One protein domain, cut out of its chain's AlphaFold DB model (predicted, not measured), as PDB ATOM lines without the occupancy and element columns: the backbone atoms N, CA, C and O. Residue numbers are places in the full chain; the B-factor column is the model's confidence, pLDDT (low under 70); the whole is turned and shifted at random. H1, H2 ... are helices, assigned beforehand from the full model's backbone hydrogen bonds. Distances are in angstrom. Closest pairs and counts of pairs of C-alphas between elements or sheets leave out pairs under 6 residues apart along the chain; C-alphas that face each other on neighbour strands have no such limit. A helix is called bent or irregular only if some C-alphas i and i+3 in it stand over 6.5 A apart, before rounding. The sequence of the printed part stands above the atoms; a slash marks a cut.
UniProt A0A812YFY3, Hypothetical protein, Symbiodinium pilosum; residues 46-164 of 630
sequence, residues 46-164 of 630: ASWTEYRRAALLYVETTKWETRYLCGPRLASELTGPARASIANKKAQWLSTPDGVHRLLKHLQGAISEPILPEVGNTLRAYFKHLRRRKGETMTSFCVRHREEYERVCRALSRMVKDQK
ATOM      1  N   ALA A  46     178.863 175.365 148.020       80.31
ATOM      2  CA  ALA A  46     177.673 175.178 148.850       80.31
ATOM      3  C   ALA A  46     176.727 174.090 148.300       80.31
ATOM      4  O   ALA A  46     176.223 173.266 149.062       80.31
ATOM      5  N   SER A  47     176.534 174.041 146.976       84.50
ATOM      6  CA  SER A  47     175.651 173.079 146.297       84.50
ATOM      7  C   SER A  47     176.304 171.712 146.048       84.50
ATOM      8  O   SER A  47     175.627 170.745 145.688       84.50
ATOM      9  N   TRP A  48     177.614 171.585 146.294       86.06
ATOM     10  CA  TRP A  48     178.388 170.360 146.068       86.06
ATOM     11  C   TRP A  48     177.789 169.110 146.737       86.06
ATOM     12  O   TRP A  48     177.704 168.047 146.119       86.06
ATOM     13  N   THR A  49     177.343 169.223 147.993       86.25
ATOM     14  CA  THR A  49     176.799 168.080 148.751       86.25
ATOM     15  C   THR A  49     175.474 167.586 148.165       86.25
ATOM     16  O   THR A  49     175.237 166.376 148.093       86.25
ATOM     17  N   GLU A  50     174.625 168.507 147.705       86.44
ATOM     18  CA  GLU A  50     173.375 168.188 147.009       86.44
ATOM     19  C   GLU A  50     173.670 167.514 145.665       86.44
ATOM     20  O   GLU A  50     173.085 166.474 145.352       86.44
ATOM     21  N   TYR A  51     174.636 168.046 144.905       90.94
ATOM     22  CA  TYR A  51     175.027 167.490 143.612       90.94
ATOM     23  C   TYR A  51     175.630 166.085 143.741       90.94
ATOM     24  O   TYR A  51     175.207 165.183 143.017       90.94
ATOM     25  N   ARG A  52     176.536 165.848 144.707       90.38
ATOM     26  CA  ARG A  52     177.093 164.508 144.995       90.38
ATOM     27  C   ARG A  52     175.973 163.498 145.251       90.38
ATOM     28  O   ARG A  52     175.981 162.420 144.661       90.38
ATOM     29  N   ARG A  53     174.989 163.848 146.089       90.00
ATOM     30  CA  ARG A  53     173.831 162.985 146.394       90.00
ATOM     31  C   ARG A  53     172.962 162.733 145.158       90.00
ATOM     32  O   ARG A  53     172.606 161.586 144.895       90.00
ATOM     33  N   ALA A  54     172.660 163.769 144.376       90.06
ATOM     34  CA  ALA A  54     171.863 163.653 143.155       90.06
ATOM     35  C   ALA A  54     172.552 162.798 142.072       90.06
ATOM     36  O   ALA A  54     171.897 161.977 141.432       90.06
ATOM     37  N   ALA A  55     173.868 162.946 141.897       91.06
ATOM     38  CA  ALA A  55     174.665 162.172 140.947       91.06
ATOM     39  C   ALA A  55     174.733 160.678 141.314       91.06
ATOM     40  O   ALA A  55     174.614 159.829 140.433       91.06
ATOM     41  N   LEU A  56     174.871 160.347 142.605       90.75
ATOM     42  CA  LEU A  56     174.837 158.957 143.081       90.75
ATOM     43  C   LEU A  56     173.442 158.332 142.920       90.75
ATOM     44  O   LEU A  56     173.325 157.225 142.400       90.75
ATOM     45  N   LEU A  57     172.376 159.067 143.263       91.56
ATOM     46  CA  LEU A  57     170.995 158.636 143.008       91.56
ATOM     47  C   LEU A  57     170.735 158.367 141.518       91.56
ATOM     48  O   LEU A  57     170.084 157.381 141.188       91.56
ATOM     49  N   TYR A  58     171.266 159.203 140.621       90.25
ATOM     50  CA  TYR A  58     171.173 158.990 139.173       90.25
ATOM     51  C   TYR A  58     171.885 157.704 138.719       90.25
ATOM     52  O   TYR A  58     171.364 156.983 137.871       90.25
ATOM     53  N   VAL A  59     173.039 157.355 139.300       90.06
ATOM     54  CA  VAL A  59     173.687 156.061 139.012       90.06
ATOM     55  C   VAL A  59     172.798 154.902 139.447       90.06
ATOM     56  O   VAL A  59     172.602 153.970 138.663       90.06
ATOM     57  N   GLU A  60     172.214 154.965 140.644       90.19
ATOM     58  CA  GLU A  60     171.405 153.857 141.152       90.19
ATOM     59  C   GLU A  60     170.082 153.662 140.404       90.19
ATOM     60  O   GLU A  60     169.706 152.518 140.140       90.19
ATOM     61  N   THR A  61     169.423 154.736 139.958       89.31
ATOM     62  CA  THR A  61     168.214 154.626 139.121       89.31
ATOM     63  C   THR A  61     168.497 154.131 137.698       89.31
ATOM     64  O   THR A  61     167.581 153.653 137.025       89.31
ATOM     65  N   THR A  62     169.747 154.191 137.219       88.25
ATOM     66  CA  THR A  62     170.113 153.664 135.895       88.25
ATOM     67  C   THR A  62     170.424 152.164 135.907       88.25
ATOM     68  O   THR A  62     171.073 151.624 136.811       88.25
ATOM     69  N   LYS A  63     169.987 151.475 134.841       91.31
ATOM     70  CA  LYS A  63     170.253 150.046 134.615       91.31
ATOM     71  C   LYS A  63     171.761 149.778 134.666       91.31
ATOM     72  O   LYS A  63     172.524 150.454 133.986       91.31
ATOM     73  N   TRP A  64     172.169 148.738 135.399       86.00
ATOM     74  CA  TRP A  64     173.562 148.270 135.532       86.00
ATOM     75  C   TRP A  64     174.380 148.377 134.231       86.00
ATOM     76  O   TRP A  64     175.441 148.996 134.214       86.00
ATOM     77  N   GLU A  65     173.845 147.838 133.130       87.50
ATOM     78  CA  GLU A  65     174.508 147.813 131.823       87.50
ATOM     79  C   GLU A  65     174.869 149.203 131.292       87.50
ATOM     80  O   GLU A  65     175.861 149.322 130.590       87.50
ATOM     81  N   THR A  66     174.109 150.255 131.612       88.62
ATOM     82  CA  THR A  66     174.339 151.617 131.105       88.62
ATOM     83  C   THR A  66     175.091 152.519 132.085       88.62
ATOM     84  O   THR A  66     175.431 153.649 131.722       88.62
ATOM     85  N   ARG A  67     175.432 152.045 133.296       88.06
ATOM     86  CA  ARG A  67     176.129 152.850 134.324       88.06
ATOM     87  C   ARG A  67     177.479 153.404 133.850       88.06
ATOM     88  O   ARG A  67     177.834 154.525 134.204       88.06
ATOM     89  N   TYR A  68     178.181 152.708 132.948       88.69
ATOM     90  CA  TYR A  68     179.442 153.196 132.357       88.69
ATOM     91  C   TYR A  68     179.288 154.463 131.487       88.69
ATOM     92  O   TYR A  68     180.270 155.162 131.245       88.69
ATOM     93  N   LEU A  69     178.070 154.779 131.024       89.62
ATOM     94  CA  LEU A  69     177.752 156.011 130.288       89.62
ATOM     95  C   LEU A  69     177.360 157.172 131.212       89.62
ATOM     96  O   LEU A  69     177.302 158.314 130.758       89.62
ATOM     97  N   CYS A  70     177.107 156.915 132.498       88.31
ATOM     98  CA  CYS A  70     176.649 157.944 133.432       88.31
ATOM     99  C   CYS A  70     177.757 158.950 133.778       88.31
ATOM    100  O   CYS A  70     177.469 160.133 133.908       88.31
ATOM    101  N   GLY A  71     179.024 158.518 133.831       89.38
ATOM    102  CA  GLY A  71     180.178 159.415 134.002       89.38
ATOM    103  C   GLY A  71     180.294 160.459 132.881       89.38
ATOM    104  O   GLY A  71     180.267 161.653 133.173       89.38
ATOM    105  N   PRO A  72     180.366 160.044 131.600       88.69
ATOM    106  CA  PRO A  72     180.378 160.966 130.465       88.69
ATOM    107  C   PRO A  72     179.131 161.859 130.365       88.69
ATOM    108  O   PRO A  72     179.272 163.028 130.024       88.69
ATOM    109  N   ARG A  73     177.937 161.342 130.699       88.19
ATOM    110  CA  ARG A  73     176.683 162.123 130.717       88.19
ATOM    111  C   ARG A  73     176.661 163.188 131.809       88.19
ATOM    112  O   ARG A  73     176.308 164.321 131.536       88.19
ATOM    113  N   LEU A  74     177.078 162.866 133.033       89.31
ATOM    114  CA  LEU A  74     177.199 163.882 134.083       89.31
ATOM    115  C   LEU A  74     178.227 164.950 133.689       89.31
ATOM    116  O   LEU A  74     178.004 166.129 133.927       89.31
ATOM    117  N   ALA A  75     179.323 164.563 133.028       87.62
ATOM    118  CA  ALA A  75     180.350 165.504 132.588       87.62
ATOM    119  C   ALA A  75     179.927 166.443 131.439       87.62
ATOM    120  O   ALA A  75     180.529 167.511 131.316       87.62
ATOM    121  N   SER A  76     178.924 166.097 130.615       86.00
ATOM    122  CA  SER A  76     178.380 167.028 129.608       86.00
ATOM    123  C   SER A  76     177.496 168.112 130.226       86.00
ATOM    124  O   SER A  76     177.543 169.253 129.770       86.00
ATOM    125  N   GLU A  77     176.772 167.779 131.299       87.88
ATOM    126  CA  GLU A  77     175.838 168.687 131.981       87.88
ATOM    127  C   GLU A  77     176.500 169.567 133.057       87.88
ATOM    128  O   GLU A  77     175.835 170.371 133.714       87.88
ATOM    129  N   LEU A  78     177.817 169.454 133.243       88.00
ATOM    130  CA  LEU A  78     178.571 170.390 134.073       88.00
ATOM    131  C   LEU A  78     178.685 171.750 133.382       88.00
ATOM    132  O   LEU A  78     178.992 171.856 132.192       88.00
ATOM    133  N   THR A  79     178.484 172.809 134.156       85.94
ATOM    134  CA  THR A  79     178.520 174.199 133.693       85.94
ATOM    135  C   THR A  79     179.591 174.993 134.446       85.94
ATOM    136  O   THR A  79     180.181 174.497 135.404       85.94
ATOM    137  N   GLY A  80     179.914 176.199 133.964       85.75
ATOM    138  CA  GLY A  80     180.807 177.129 134.667       85.75
ATOM    139  C   GLY A  80     182.193 176.555 135.044       85.75
ATOM    140  O   GLY A  80     182.757 175.752 134.286       85.75
ATOM    141  N   PRO A  81     182.771 176.959 136.194       82.75
ATOM    142  CA  PRO A  81     184.066 176.455 136.664       82.75
ATOM    143  C   PRO A  81     184.127 174.929 136.850       82.75
ATOM    144  O   PRO A  81     185.191 174.341 136.630       82.75
ATOM    145  N   ALA A  82     183.009 174.251 137.148       85.00
ATOM    146  CA  ALA A  82     182.992 172.786 137.224       85.00
ATOM    147  C   ALA A  82     183.419 172.137 135.897       85.00
ATOM    148  O   ALA A  82     184.242 171.218 135.885       85.00
ATOM    149  N   ARG A  83     182.934 172.662 134.764       86.38
ATOM    150  CA  ARG A  83     183.311 172.196 133.420       86.38
ATOM    151  C   ARG A  83     184.776 172.495 133.092       86.38
ATOM    152  O   ARG A  83     185.460 171.647 132.515       86.38
ATOM    153  N   ALA A  84     185.276 173.665 133.493       85.69
ATOM    154  CA  ALA A  84     186.676 174.047 133.290       85.69
ATOM    155  C   ALA A  84     187.650 173.067 133.974       85.69
ATOM    156  O   ALA A  84     188.670 172.703 133.388       85.69
ATOM    157  N   SER A  85     187.296 172.546 135.156       84.31
ATOM    158  CA  SER A  85     188.123 171.584 135.907       84.31
ATOM    159  C   SER A  85     188.378 170.244 135.185       84.31
ATOM    160  O   SER A  85     189.327 169.525 135.524       84.31
ATOM    161  N   ILE A  86     187.557 169.894 134.185       86.38
ATOM    162  CA  ILE A  86     187.615 168.621 133.439       86.38
ATOM    163  C   ILE A  86     188.206 168.799 132.035       86.38
ATOM    164  O   ILE A  86     188.685 167.822 131.459       86.38
ATOM    165  N   ALA A  87     188.258 170.025 131.504       84.81
ATOM    166  CA  ALA A  87     188.713 170.317 130.139       84.81
ATOM    167  C   ALA A  87     190.100 169.727 129.795       84.81
ATOM    168  O   ALA A  87     190.344 169.326 128.661       84.81
ATOM    169  N   ASN A  88     190.983 169.594 130.791       83.69
ATOM    170  CA  ASN A  88     192.332 169.036 130.645       83.69
ATOM    171  C   ASN A  88     192.409 167.491 130.744       83.69
ATOM    172  O   ASN A  88     193.502 166.931 130.869       83.69
ATOM    173  N   LYS A  89     191.278 166.768 130.746       83.62
ATOM    174  CA  LYS A  89     191.222 165.300 130.898       83.62
ATOM    175  C   LYS A  89     190.843 164.599 129.586       83.62
ATOM    176  O   LYS A  89     190.123 165.127 128.747       83.62
ATOM    177  N   LYS A  90     191.319 163.361 129.405       77.38
ATOM    178  CA  LYS A  90     191.032 162.540 128.211       77.38
ATOM    179  C   LYS A  90     189.572 162.069 128.209       77.38
ATOM    180  O   LYS A  90     189.122 161.538 129.216       77.38
ATOM    181  N   ALA A  91     188.884 162.127 127.066       74.75
ATOM    182  CA  ALA A  91     187.459 161.768 126.946       74.75
ATOM    183  C   ALA A  91     187.092 160.366 127.492       74.75
ATOM    184  O   ALA A  91     186.051 160.178 128.108       74.75
ATOM    185  N   GLN A  92     187.981 159.386 127.316       82.88
ATOM    186  CA  GLN A  92     187.803 157.998 127.770       82.88
ATOM    187  C   GLN A  92     188.054 157.773 129.280       82.88
ATOM    188  O   GLN A  92     187.851 156.669 129.774       82.88
ATOM    189  N   TRP A  93     188.472 158.796 130.035       85.44
ATOM    190  CA  TRP A  93     188.773 158.698 131.474       85.44
ATOM    191  C   TRP A  93     187.545 158.375 132.343       85.44
ATOM    192  O   TRP A  93     187.690 157.719 133.375       85.44
ATOM    193  N   LEU A  94     186.352 158.797 131.911       85.12
ATOM    194  CA  LEU A  94     185.088 158.595 132.631       85.12
ATOM    195  C   LEU A  94     184.272 157.393 132.129       85.12
ATOM    196  O   LEU A  94     183.301 157.018 132.778       85.12
ATOM    197  N   SER A  95     184.659 156.765 131.014       85.31
ATOM    198  CA  SER A  95     183.933 155.648 130.379       85.31
ATOM    199  C   SER A  95     184.182 154.298 131.071       85.31
ATOM    200  O   SER A  95     184.468 153.288 130.430       85.31
ATOM    201  N   THR A  96     184.112 154.283 132.400       85.12
ATOM    202  CA  THR A  96     184.284 153.103 133.259       85.12
ATOM    203  C   THR A  96     183.020 152.876 134.091       85.12
ATOM    204  O   THR A  96     182.327 153.852 134.369       85.12
ATOM    205  N   PRO A  97     182.719 151.647 134.558       81.25
ATOM    206  CA  PRO A  97     181.579 151.414 135.460       81.25
ATOM    207  C   PRO A  97     181.652 152.269 136.742       81.25
ATOM    208  O   PRO A  97     180.630 152.715 137.241       81.25
ATOM    209  N   ASP A  98     182.870 152.578 137.195       85.56
ATOM    210  CA  ASP A  98     183.206 153.468 138.319       85.56
ATOM    211  C   ASP A  98     183.463 154.940 137.881       85.56
ATOM    212  O   ASP A  98     184.095 155.749 138.560       85.56
ATOM    213  N   GLY A  99     183.015 155.328 136.682       87.56
ATOM    214  CA  GLY A  99     183.306 156.646 136.103       87.56
ATOM    215  C   GLY A  99     182.778 157.822 136.930       87.56
ATOM    216  O   GLY A  99     183.412 158.876 136.981       87.56
ATOM    217  N   VAL A 100     181.647 157.634 137.614       90.06
ATOM    218  CA  VAL A 100     180.986 158.691 138.392       90.06
ATOM    219  C   VAL A 100     181.717 158.987 139.702       90.06
ATOM    220  O   VAL A 100     181.932 160.156 140.007       90.06
ATOM    221  N   HIS A 101     182.192 157.980 140.441       90.62
ATOM    222  CA  HIS A 101     182.969 158.228 141.664       90.62
ATOM    223  C   HIS A 101     184.313 158.896 141.346       90.62
ATOM    224  O   HIS A 101     184.742 159.798 142.064       90.62
ATOM    225  N   ARG A 102     184.947 158.539 140.221       89.44
ATOM    226  CA  ARG A 102     186.172 159.200 139.728       89.44
ATOM    227  C   ARG A 102     185.946 160.661 139.354       89.44
ATOM    228  O   ARG A 102     186.779 161.501 139.694       89.44
ATOM    229  N   LEU A 103     184.827 160.958 138.689       89.75
ATOM    230  CA  LEU A 103     184.392 162.325 138.408       89.75
ATOM    231  C   LEU A 103     184.195 163.101 139.714       89.75
ATOM    232  O   LEU A 103     184.809 164.148 139.899       89.75
ATOM    233  N   LEU A 104     183.405 162.553 140.643       90.56
ATOM    234  CA  LEU A 104     183.097 163.195 141.919       90.56
ATOM    235  C   LEU A 104     184.354 163.436 142.770       90.56
ATOM    236  O   LEU A 104     184.494 164.511 143.341       90.56
ATOM    237  N   LYS A 105     185.304 162.494 142.800       89.56
ATOM    238  CA  LYS A 105     186.576 162.632 143.531       89.56
ATOM    239  C   LYS A 105     187.493 163.706 142.936       89.56
ATOM    240  O   LYS A 105     188.133 164.438 143.685       89.56
ATOM    241  N   HIS A 106     187.560 163.818 141.606       88.00
ATOM    242  CA  HIS A 106     188.334 164.876 140.938       88.00
ATOM    243  C   HIS A 106     187.695 166.255 141.127       88.00
ATOM    244  O   HIS A 106     188.412 167.213 141.395       88.00
ATOM    245  N   LEU A 107     186.364 166.346 141.042       88.06
ATOM    246  CA  LEU A 107     185.637 167.577 141.354       88.06
ATOM    247  C   LEU A 107     185.844 167.976 142.821       88.06
ATOM    248  O   LEU A 107     186.259 169.097 143.076       88.06
ATOM    249  N   GLN A 108     185.679 167.053 143.774       86.69
ATOM    250  CA  GLN A 108     185.914 167.319 145.197       86.69
ATOM    251  C   GLN A 108     187.312 167.894 145.458       86.69
ATOM    252  O   GLN A 108     187.421 168.897 146.153       86.69
ATOM    253  N   GLY A 109     188.360 167.314 144.862       83.25
ATOM    254  CA  GLY A 109     189.733 167.816 144.992       83.25
ATOM    255  C   GLY A 109     190.017 169.138 144.263       83.25
ATOM    256  O   GLY A 109     191.055 169.743 144.507       83.25
ATOM    257  N   ALA A 110     189.126 169.588 143.374       78.81
ATOM    258  CA  ALA A 110     189.187 170.909 142.744       78.81
ATOM    259  C   ALA A 110     188.390 171.983 143.514       78.81
ATOM    260  O   ALA A 110     188.593 173.169 143.269       78.81
ATOM    261  N   ILE A 111     187.485 171.571 144.411       75.94
ATOM    262  CA  ILE A 111     186.600 172.447 145.204       75.94
ATOM    263  C   ILE A 111     187.102 172.606 146.637       75.94
ATOM    264  O   ILE A 111     186.878 173.646 147.246       75.94
ATOM    265  N   SER A 112     187.713 171.559 147.203       69.38
ATOM    266  CA  SER A 112     188.114 171.537 148.606       69.38
ATOM    267  C   SER A 112     189.089 172.672 148.899       69.38
ATOM    268  O   SER A 112     190.253 172.620 148.492       69.38
ATOM    269  N   GLU A 113     188.606 173.670 149.638       65.88
ATOM    270  CA  GLU A 113     189.446 174.657 150.300       65.88
ATOM    271  C   GLU A 113     190.516 173.943 151.146       65.88
ATOM    272  O   GLU A 113     190.299 172.813 151.604       65.88
ATOM    273  N   PRO A 114     191.685 174.567 151.380       66.75
ATOM    274  CA  PRO A 114     192.640 174.027 152.334       66.75
ATOM    275  C   PRO A 114     191.951 173.805 153.690       66.75
ATOM    276  O   PRO A 114     191.276 174.682 154.223       66.75
ATOM    277  N   ILE A 115     192.136 172.613 154.256       70.44
ATOM    278  CA  ILE A 115     191.330 172.107 155.383       70.44
ATOM    279  C   ILE A 115     191.505 172.962 156.657       70.44
ATOM    280  O   ILE A 115     190.608 173.049 157.494       70.44
ATOM    281  N   LEU A 116     192.652 173.635 156.802       75.75
ATOM    282  CA  LEU A 116     192.979 174.448 157.976       75.75
ATOM    283  C   LEU A 116     192.086 175.702 158.135       75.75
ATOM    284  O   LEU A 116     191.511 175.871 159.214       75.75
ATOM    285  N   PRO A 117     191.921 176.584 157.122       82.69
ATOM    286  CA  PRO A 117     190.953 177.676 157.204       82.69
ATOM    287  C   PRO A 117     189.491 177.208 157.252       82.69
ATOM    288  O   PRO A 117     188.731 177.847 157.977       82.69
ATOM    289  N   GLU A 118     189.101 176.100 156.596       83.31
ATOM    290  CA  GLU A 118     187.742 175.521 156.729       83.31
ATOM    291  C   GLU A 118     187.429 175.262 158.217       83.31
ATOM    292  O   GLU A 118     186.500 175.848 158.779       83.31
ATOM    293  N   VAL A 119     188.287 174.487 158.893       85.94
ATOM    294  CA  VAL A 119     188.180 174.182 160.331       85.94
ATOM    295  C   VAL A 119     188.195 175.447 161.190       85.94
ATOM    296  O   VAL A 119     187.353 175.609 162.078       85.94
ATOM    297  N   GLY A 120     189.128 176.370 160.930       85.44
ATOM    298  CA  GLY A 120     189.243 177.622 161.679       85.44
ATOM    299  C   GLY A 120     188.003 178.515 161.560       85.44
ATOM    300  O   GLY A 120     187.617 179.165 162.533       85.44
ATOM    301  N   ASN A 121     187.354 178.519 160.395       87.44
ATOM    302  CA  ASN A 121     186.120 179.258 160.151       87.44
ATOM    303  C   ASN A 121     184.924 178.585 160.842       87.44
ATOM    304  O   ASN A 121     184.186 179.277 161.544       87.44
ATOM    305  N   THR A 122     184.773 177.256 160.747       86.31
ATOM    306  CA  THR A 122     183.687 176.530 161.438       86.31
ATOM    307  C   THR A 122     183.798 176.628 162.961       86.31
ATOM    308  O   THR A 122     182.803 176.859 163.640       86.31
ATOM    309  N   LEU A 123     185.013 176.549 163.521       86.81
ATOM    310  CA  LEU A 123     185.235 176.727 164.960       86.81
ATOM    311  C   LEU A 123     184.880 178.148 165.415       86.81
ATOM    312  O   LEU A 123     184.254 178.319 166.460       86.81
ATOM    313  N   ARG A 124     185.231 179.180 164.633       86.81
ATOM    314  CA  ARG A 124     184.831 180.565 164.936       86.81
ATOM    315  C   ARG A 124     183.318 180.764 164.818       86.81
ATOM    316  O   ARG A 124     182.748 181.437 165.674       86.81
ATOM    317  N   ALA A 125     182.662 180.159 163.825       86.12
ATOM    318  CA  ALA A 125     181.205 180.175 163.697       86.12
ATOM    319  C   ALA A 125     180.525 179.560 164.932       86.12
ATOM    320  O   ALA A 125     179.688 180.217 165.555       86.12
ATOM    321  N   TYR A 126     180.961 178.367 165.341       87.00
ATOM    322  CA  TYR A 126     180.436 177.661 166.507       87.00
ATOM    323  C   TYR A 126     180.692 178.405 167.828       87.00
ATOM    324  O   TYR A 126     179.758 178.638 168.582       87.00
ATOM    325  N   PHE A 127     181.922 178.845 168.116       82.56
ATOM    326  CA  PHE A 127     182.228 179.445 169.424       82.56
ATOM    327  C   PHE A 127     181.891 180.940 169.553       82.56
ATOM    328  O   PHE A 127     181.649 181.396 170.667       82.56
ATOM    329  N   LYS A 128     181.882 181.726 168.463       81.62
ATOM    330  CA  LYS A 128     181.612 183.181 168.531       81.62
ATOM    331  C   LYS A 128     180.231 183.591 168.025       81.62
ATOM    332  O   LYS A 128     179.665 184.553 168.537       81.62
ATOM    333  N   HIS A 129     179.698 182.905 167.014       79.12
ATOM    334  CA  HIS A 129     178.484 183.341 166.313       79.12
ATOM    335  C   HIS A 129     177.249 182.475 166.617       79.12
ATOM    336  O   HIS A 129     176.127 182.873 166.290       79.12
ATOM    337  N   LEU A 130     177.412 181.331 167.292       82.06
ATOM    338  CA  LEU A 130     176.309 180.459 167.691       82.06
ATOM    339  C   LEU A 130     175.608 180.964 168.962       82.06
ATOM    340  O   LEU A 130     175.749 180.420 170.053       82.06
ATOM    341  N   ARG A 131     174.797 182.008 168.805       81.00
ATOM    342  CA  ARG A 131     173.823 182.453 169.816       81.00
ATOM    343  C   ARG A 131     172.396 182.278 169.278       81.00
ATOM    344  O   ARG A 131     172.187 182.144 168.062       81.00
ATOM    345  N   ARG A 132     171.400 182.253 170.173       83.50
ATOM    346  CA  ARG A 132     169.981 182.319 169.775       83.50
ATOM    347  C   ARG A 132     169.728 183.673 169.107       83.50
ATOM    348  O   ARG A 132     170.174 184.697 169.620       83.50
ATOM    349  N   ARG A 133     169.035 183.689 167.965       83.38
ATOM    350  CA  ARG A 133     168.624 184.943 167.313       83.38
ATOM    351  C   ARG A 133     167.366 185.486 168.005       83.38
ATOM    352  O   ARG A 133     166.519 184.691 168.411       83.38
ATOM    353  N   LYS A 134     167.220 186.815 168.128       77.44
ATOM    354  CA  LYS A 134     165.986 187.434 168.658       77.44
ATOM    355  C   LYS A 134     164.774 186.924 167.857       77.44
ATOM    356  O   LYS A 134     164.802 186.946 166.628       77.44
ATOM    357  N   GLY A 135     163.737 186.445 168.542       78.94
ATOM    358  CA  GLY A 135     162.506 185.924 167.937       78.94
ATOM    359  C   GLY A 135     162.565 184.472 167.436       78.94
ATOM    360  O   GLY A 135     161.558 183.972 166.930       78.94
ATOM    361  N   GLU A 136     163.698 183.779 167.575       82.69
ATOM    362  CA  GLU A 136     163.841 182.373 167.184       82.69
ATOM    363  C   GLU A 136     163.274 181.413 168.247       82.69
ATOM    364  O   GLU A 136     163.522 181.563 169.444       82.69
ATOM    365  N   THR A 137     162.545 180.378 167.813       79.94
ATOM    366  CA  THR A 137     162.031 179.340 168.720       79.94
ATOM    367  C   THR A 137     163.164 178.483 169.281       79.94
ATOM    368  O   THR A 137     164.159 178.205 168.603       79.94
ATOM    369  N   MET A 138     163.000 177.987 170.511       75.69
ATOM    370  CA  MET A 138     164.035 177.166 171.159       75.69
ATOM    371  C   MET A 138     164.375 175.918 170.330       75.69
ATOM    372  O   MET A 138     165.536 175.530 170.226       75.69
ATOM    373  N   THR A 139     163.369 175.322 169.681       80.38
ATOM    374  CA  THR A 139     163.553 174.139 168.827       80.38
ATOM    375  C   THR A 139     164.381 174.455 167.577       80.38
ATOM    376  O   THR A 139     165.264 173.668 167.245       80.38
ATOM    377  N   SER A 140     164.157 175.604 166.921       79.56
ATOM    378  CA  SER A 140     164.978 176.051 165.781       79.56
ATOM    379  C   SER A 140     166.438 176.238 166.199       79.56
ATOM    380  O   SER A 140     167.341 175.695 165.561       79.56
ATOM    381  N   PHE A 141     166.668 176.907 167.335       84.75
ATOM    382  CA  PHE A 141     168.017 177.114 167.858       84.75
ATOM    383  C   PHE A 141     168.742 175.791 168.149       84.75
ATOM    384  O   PHE A 141     169.895 175.632 167.754       84.75
ATOM    385  N   CYS A 142     168.064 174.817 168.766       82.25
ATOM    386  CA  CYS A 142     168.644 173.499 169.048       82.25
ATOM    387  C   CYS A 142     169.027 172.731 167.775       82.25
ATOM    388  O   CYS A 142     170.059 172.060 167.754       82.25
ATOM    389  N   VAL A 143     168.220 172.834 166.711       84.38
ATOM    390  CA  VAL A 143     168.535 172.222 165.410       84.38
ATOM    391  C   VAL A 143     169.776 172.879 164.806       84.38
ATOM    392  O   VAL A 143     170.737 172.168 164.526       84.38
ATOM    393  N   ARG A 144     169.834 174.220 164.732       86.25
ATOM    394  CA  ARG A 144     171.038 174.932 164.258       86.25
ATOM    395  C   ARG A 144     172.282 174.602 165.086       86.25
ATOM    396  O   ARG A 144     173.369 174.476 164.533       86.25
ATOM    397  N   HIS A 145     172.135 174.475 166.405       85.00
ATOM    398  CA  HIS A 145     173.236 174.132 167.304       85.00
ATOM    399  C   HIS A 145     173.782 172.729 167.018       85.00
ATOM    400  O   HIS A 145     174.997 172.549 166.954       85.00
ATOM    401  N   ARG A 146     172.903 171.739 166.802       83.19
ATOM    402  CA  ARG A 146     173.315 170.394 166.376       83.19
ATOM    403  C   ARG A 146     173.980 170.424 164.998       83.19
ATOM    404  O   ARG A 146     175.057 169.862 164.846       83.19
ATOM    405  N   GLU A 147     173.372 171.082 164.015       85.62
ATOM    406  CA  GLU A 147     173.896 171.150 162.644       85.62
ATOM    407  C   GLU A 147     175.293 171.781 162.578       85.62
ATOM    408  O   GLU A 147     176.159 171.282 161.855       85.62
ATOM    409  N   GLU A 148     175.526 172.850 163.348       85.81
ATOM    410  CA  GLU A 148     176.823 173.523 163.395       85.81
ATOM    411  C   GLU A 148     177.853 172.726 164.212       85.81
ATOM    412  O   GLU A 148     178.998 172.622 163.781       85.81
ATOM    413  N   TYR A 149     177.456 172.073 165.317       85.62
ATOM    414  CA  TYR A 149     178.326 171.122 166.027       85.62
ATOM    415  C   TYR A 149     178.778 169.989 165.095       85.62
ATOM    416  O   TYR A 149     179.976 169.760 164.928       85.62
ATOM    417  N   GLU A 150     177.838 169.342 164.398       84.69
ATOM    418  CA  GLU A 150     178.162 168.304 163.420       84.69
ATOM    419  C   GLU A 150     179.040 168.852 162.281       84.69
ATOM    420  O   GLU A 150     179.954 168.165 161.831       84.69
ATOM    421  N   ARG A 151     178.823 170.092 161.813       85.12
ATOM    422  CA  ARG A 151     179.697 170.740 160.816       85.12
ATOM    423  C   ARG A 151     181.140 170.855 161.322       85.12
ATOM    424  O   ARG A 151     182.047 170.488 160.574       85.12
ATOM    425  N   VAL A 152     181.357 171.280 162.569       86.69
ATOM    426  CA  VAL A 152     182.699 171.327 163.177       86.69
ATOM    427  C   VAL A 152     183.292 169.922 163.320       86.69
ATOM    428  O   VAL A 152     184.441 169.712 162.930       86.69
ATOM    429  N   CYS A 153     182.526 168.941 163.811       85.75
ATOM    430  CA  CYS A 153     182.987 167.555 163.931       85.75
ATOM    431  C   CYS A 153     183.429 166.988 162.577       85.75
ATOM    432  O   CYS A 153     184.520 166.425 162.483       85.75
ATOM    433  N   ARG A 154     182.651 167.189 161.503       84.00
ATOM    434  CA  ARG A 154     183.021 166.756 160.143       84.00
ATOM    435  C   ARG A 154     184.290 167.455 159.640       84.00
ATOM    436  O   ARG A 154     185.177 166.786 159.110       84.00
ATOM    437  N   ALA A 155     184.425 168.766 159.851       83.44
ATOM    438  CA  ALA A 155     185.619 169.524 159.459       83.44
ATOM    439  C   ALA A 155     186.883 169.044 160.205       83.44
ATOM    440  O   ALA A 155     187.909 168.758 159.583       83.44
ATOM    441  N   LEU A 156     186.807 168.857 161.527       83.06
ATOM    442  CA  LEU A 156     187.915 168.308 162.319       83.06
ATOM    443  C   LEU A 156     188.253 166.869 161.929       83.06
ATOM    444  O   LEU A 156     189.427 166.519 161.844       83.06
ATOM    445  N   SER A 157     187.250 166.046 161.626       83.44
ATOM    446  CA  SER A 157     187.455 164.661 161.185       83.44
ATOM    447  C   SER A 157     188.207 164.597 159.849       83.44
ATOM    448  O   SER A 157     189.040 163.710 159.657       83.44
ATOM    449  N   ARG A 158     188.000 165.571 158.947       79.69
ATOM    450  CA  ARG A 158     188.822 165.742 157.733       79.69
ATOM    451  C   ARG A 158     190.260 166.123 158.072       79.69
ATOM    452  O   ARG A 158     191.175 165.476 157.576       79.69
ATOM    453  N   MET A 159     190.467 167.097 158.959       81.81
ATOM    454  CA  MET A 159     191.811 167.500 159.397       81.81
ATOM    455  C   MET A 159     192.578 166.346 160.059       81.81
ATOM    456  O   MET A 159     193.753 166.152 159.772       81.81
ATOM    457  N   VAL A 160     191.920 165.539 160.895       81.25
ATOM    458  CA  VAL A 160     192.523 164.353 161.528       81.25
ATOM    459  C   VAL A 160     192.835 163.259 160.500       81.25
ATOM    460  O   VAL A 160     193.848 162.572 160.638       81.25
ATOM    461  N   LYS A 161     192.011 163.091 159.454       78.88
ATOM    462  CA  LYS A 161     192.315 162.188 158.329       78.88
ATOM    463  C   LYS A 161     193.534 162.669 157.525       78.88
ATOM    464  O   LYS A 161     194.347 161.830 157.158       78.88
ATOM    465  N   ASP A 162     193.690 163.977 157.317       75.56
ATOM    466  CA  ASP A 162     194.792 164.575 156.541       75.56
ATOM    467  C   ASP A 162     196.117 164.670 157.334       75.56
ATOM    468  O   ASP A 162     197.203 164.522 156.780       75.56
ATOM    469  N   GLN A 163     196.040 164.838 158.661       69.69
ATOM    470  CA  GLN A 163     197.203 164.815 159.563       69.69
ATOM    471  C   GLN A 163     197.795 163.418 159.779       69.69
ATOM    472  O   GLN A 163     198.950 163.308 160.198       69.69
ATOM    473  N   LYS A 164     197.044 162.339 159.510       67.00
ATOM    474  CA  LYS A 164     197.633 160.996 159.464       67.00
ATOM    475  C   LYS A 164     198.599 160.971 158.280       67.00
ATOM    476  O   LYS A 164     198.140 161.129 157.149       67.00
TER     477      LYS A 164
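This is residues 46 to 164 of the 630 residues of the protein "Hypothetical protein" of Symbiodinium pilosum (UniProt A0A812YFY3). The model has two lobes: in one, H1, H2 and H4 pack at shallow tilts with the short H3 near H4; in the other, H5 and H6 fold back on each other as a helical hairpin. Residues 112 to 114 join the lobes, and no helix of one touches a helix of the other. You are reading 119 residues with six named helices, H1 to H6 in chain order, and no named strand: all helix. The whole is loose, with a radius of gyration of the C-alphas of 18.5 A, and spans 52 by 31 by 28 A.

Start at H1, residues 48 to 61, whose residues 55 to 59 alone only just touch H2, residues 64 to 76, with 3 pairs of C-alphas within 8 A, the closest Val 59 and Arg 67 at 6.2 A. This hairpin runs opposite ways at a shallow tilt of 32 degrees, only just short of steep. H4, residues 99 to 111, touches H2 with residues 99 to 103 alone, closest at C-alphas Gly 71 and Val 100, 4.5 A. H4 touches H1 with residues 100 to 104 alone, opposite ways at a shallow tilt of 2 degrees, closest at C-alphas Arg 52 and Leu 104, 6.9 A. H1, H2 and H4 make a bundle, three helices side by side. H3, residues 80 to 84, is close to H4 but not clearly touching. H5, residues 115 to 129, and H6, residues 138 to 163, form a hairpin at a shallow tilt of 25 degrees, closest at C-alphas Val 119 and Ala 155, 5.4 A; H6 touches with residues 148 to 159 alone. Every O i to N i+4 pair is within hydrogen-bond range in H1, H3, H4, H5 and H6; H2 has 4 of 9, and 7 of 10 O i to N i+3 pairs.

Find C-alpha 48 at (178.388, 170.360, 146.068), where H1 begins its 20.0 A. H2 is irregular, C-alphas 65 and 68 being 7.3 A apart. H6 covers 37.2 A, ending at C-alpha 163, (197.203, 164.815, 159.563).

The printed part has no cut; the link from H3 to H4 is long, and residues 134 to 139, of which 138 to 139 belong to H6, stand free. Residues 112 to 114 and 163 to 164 have pLDDT under 70.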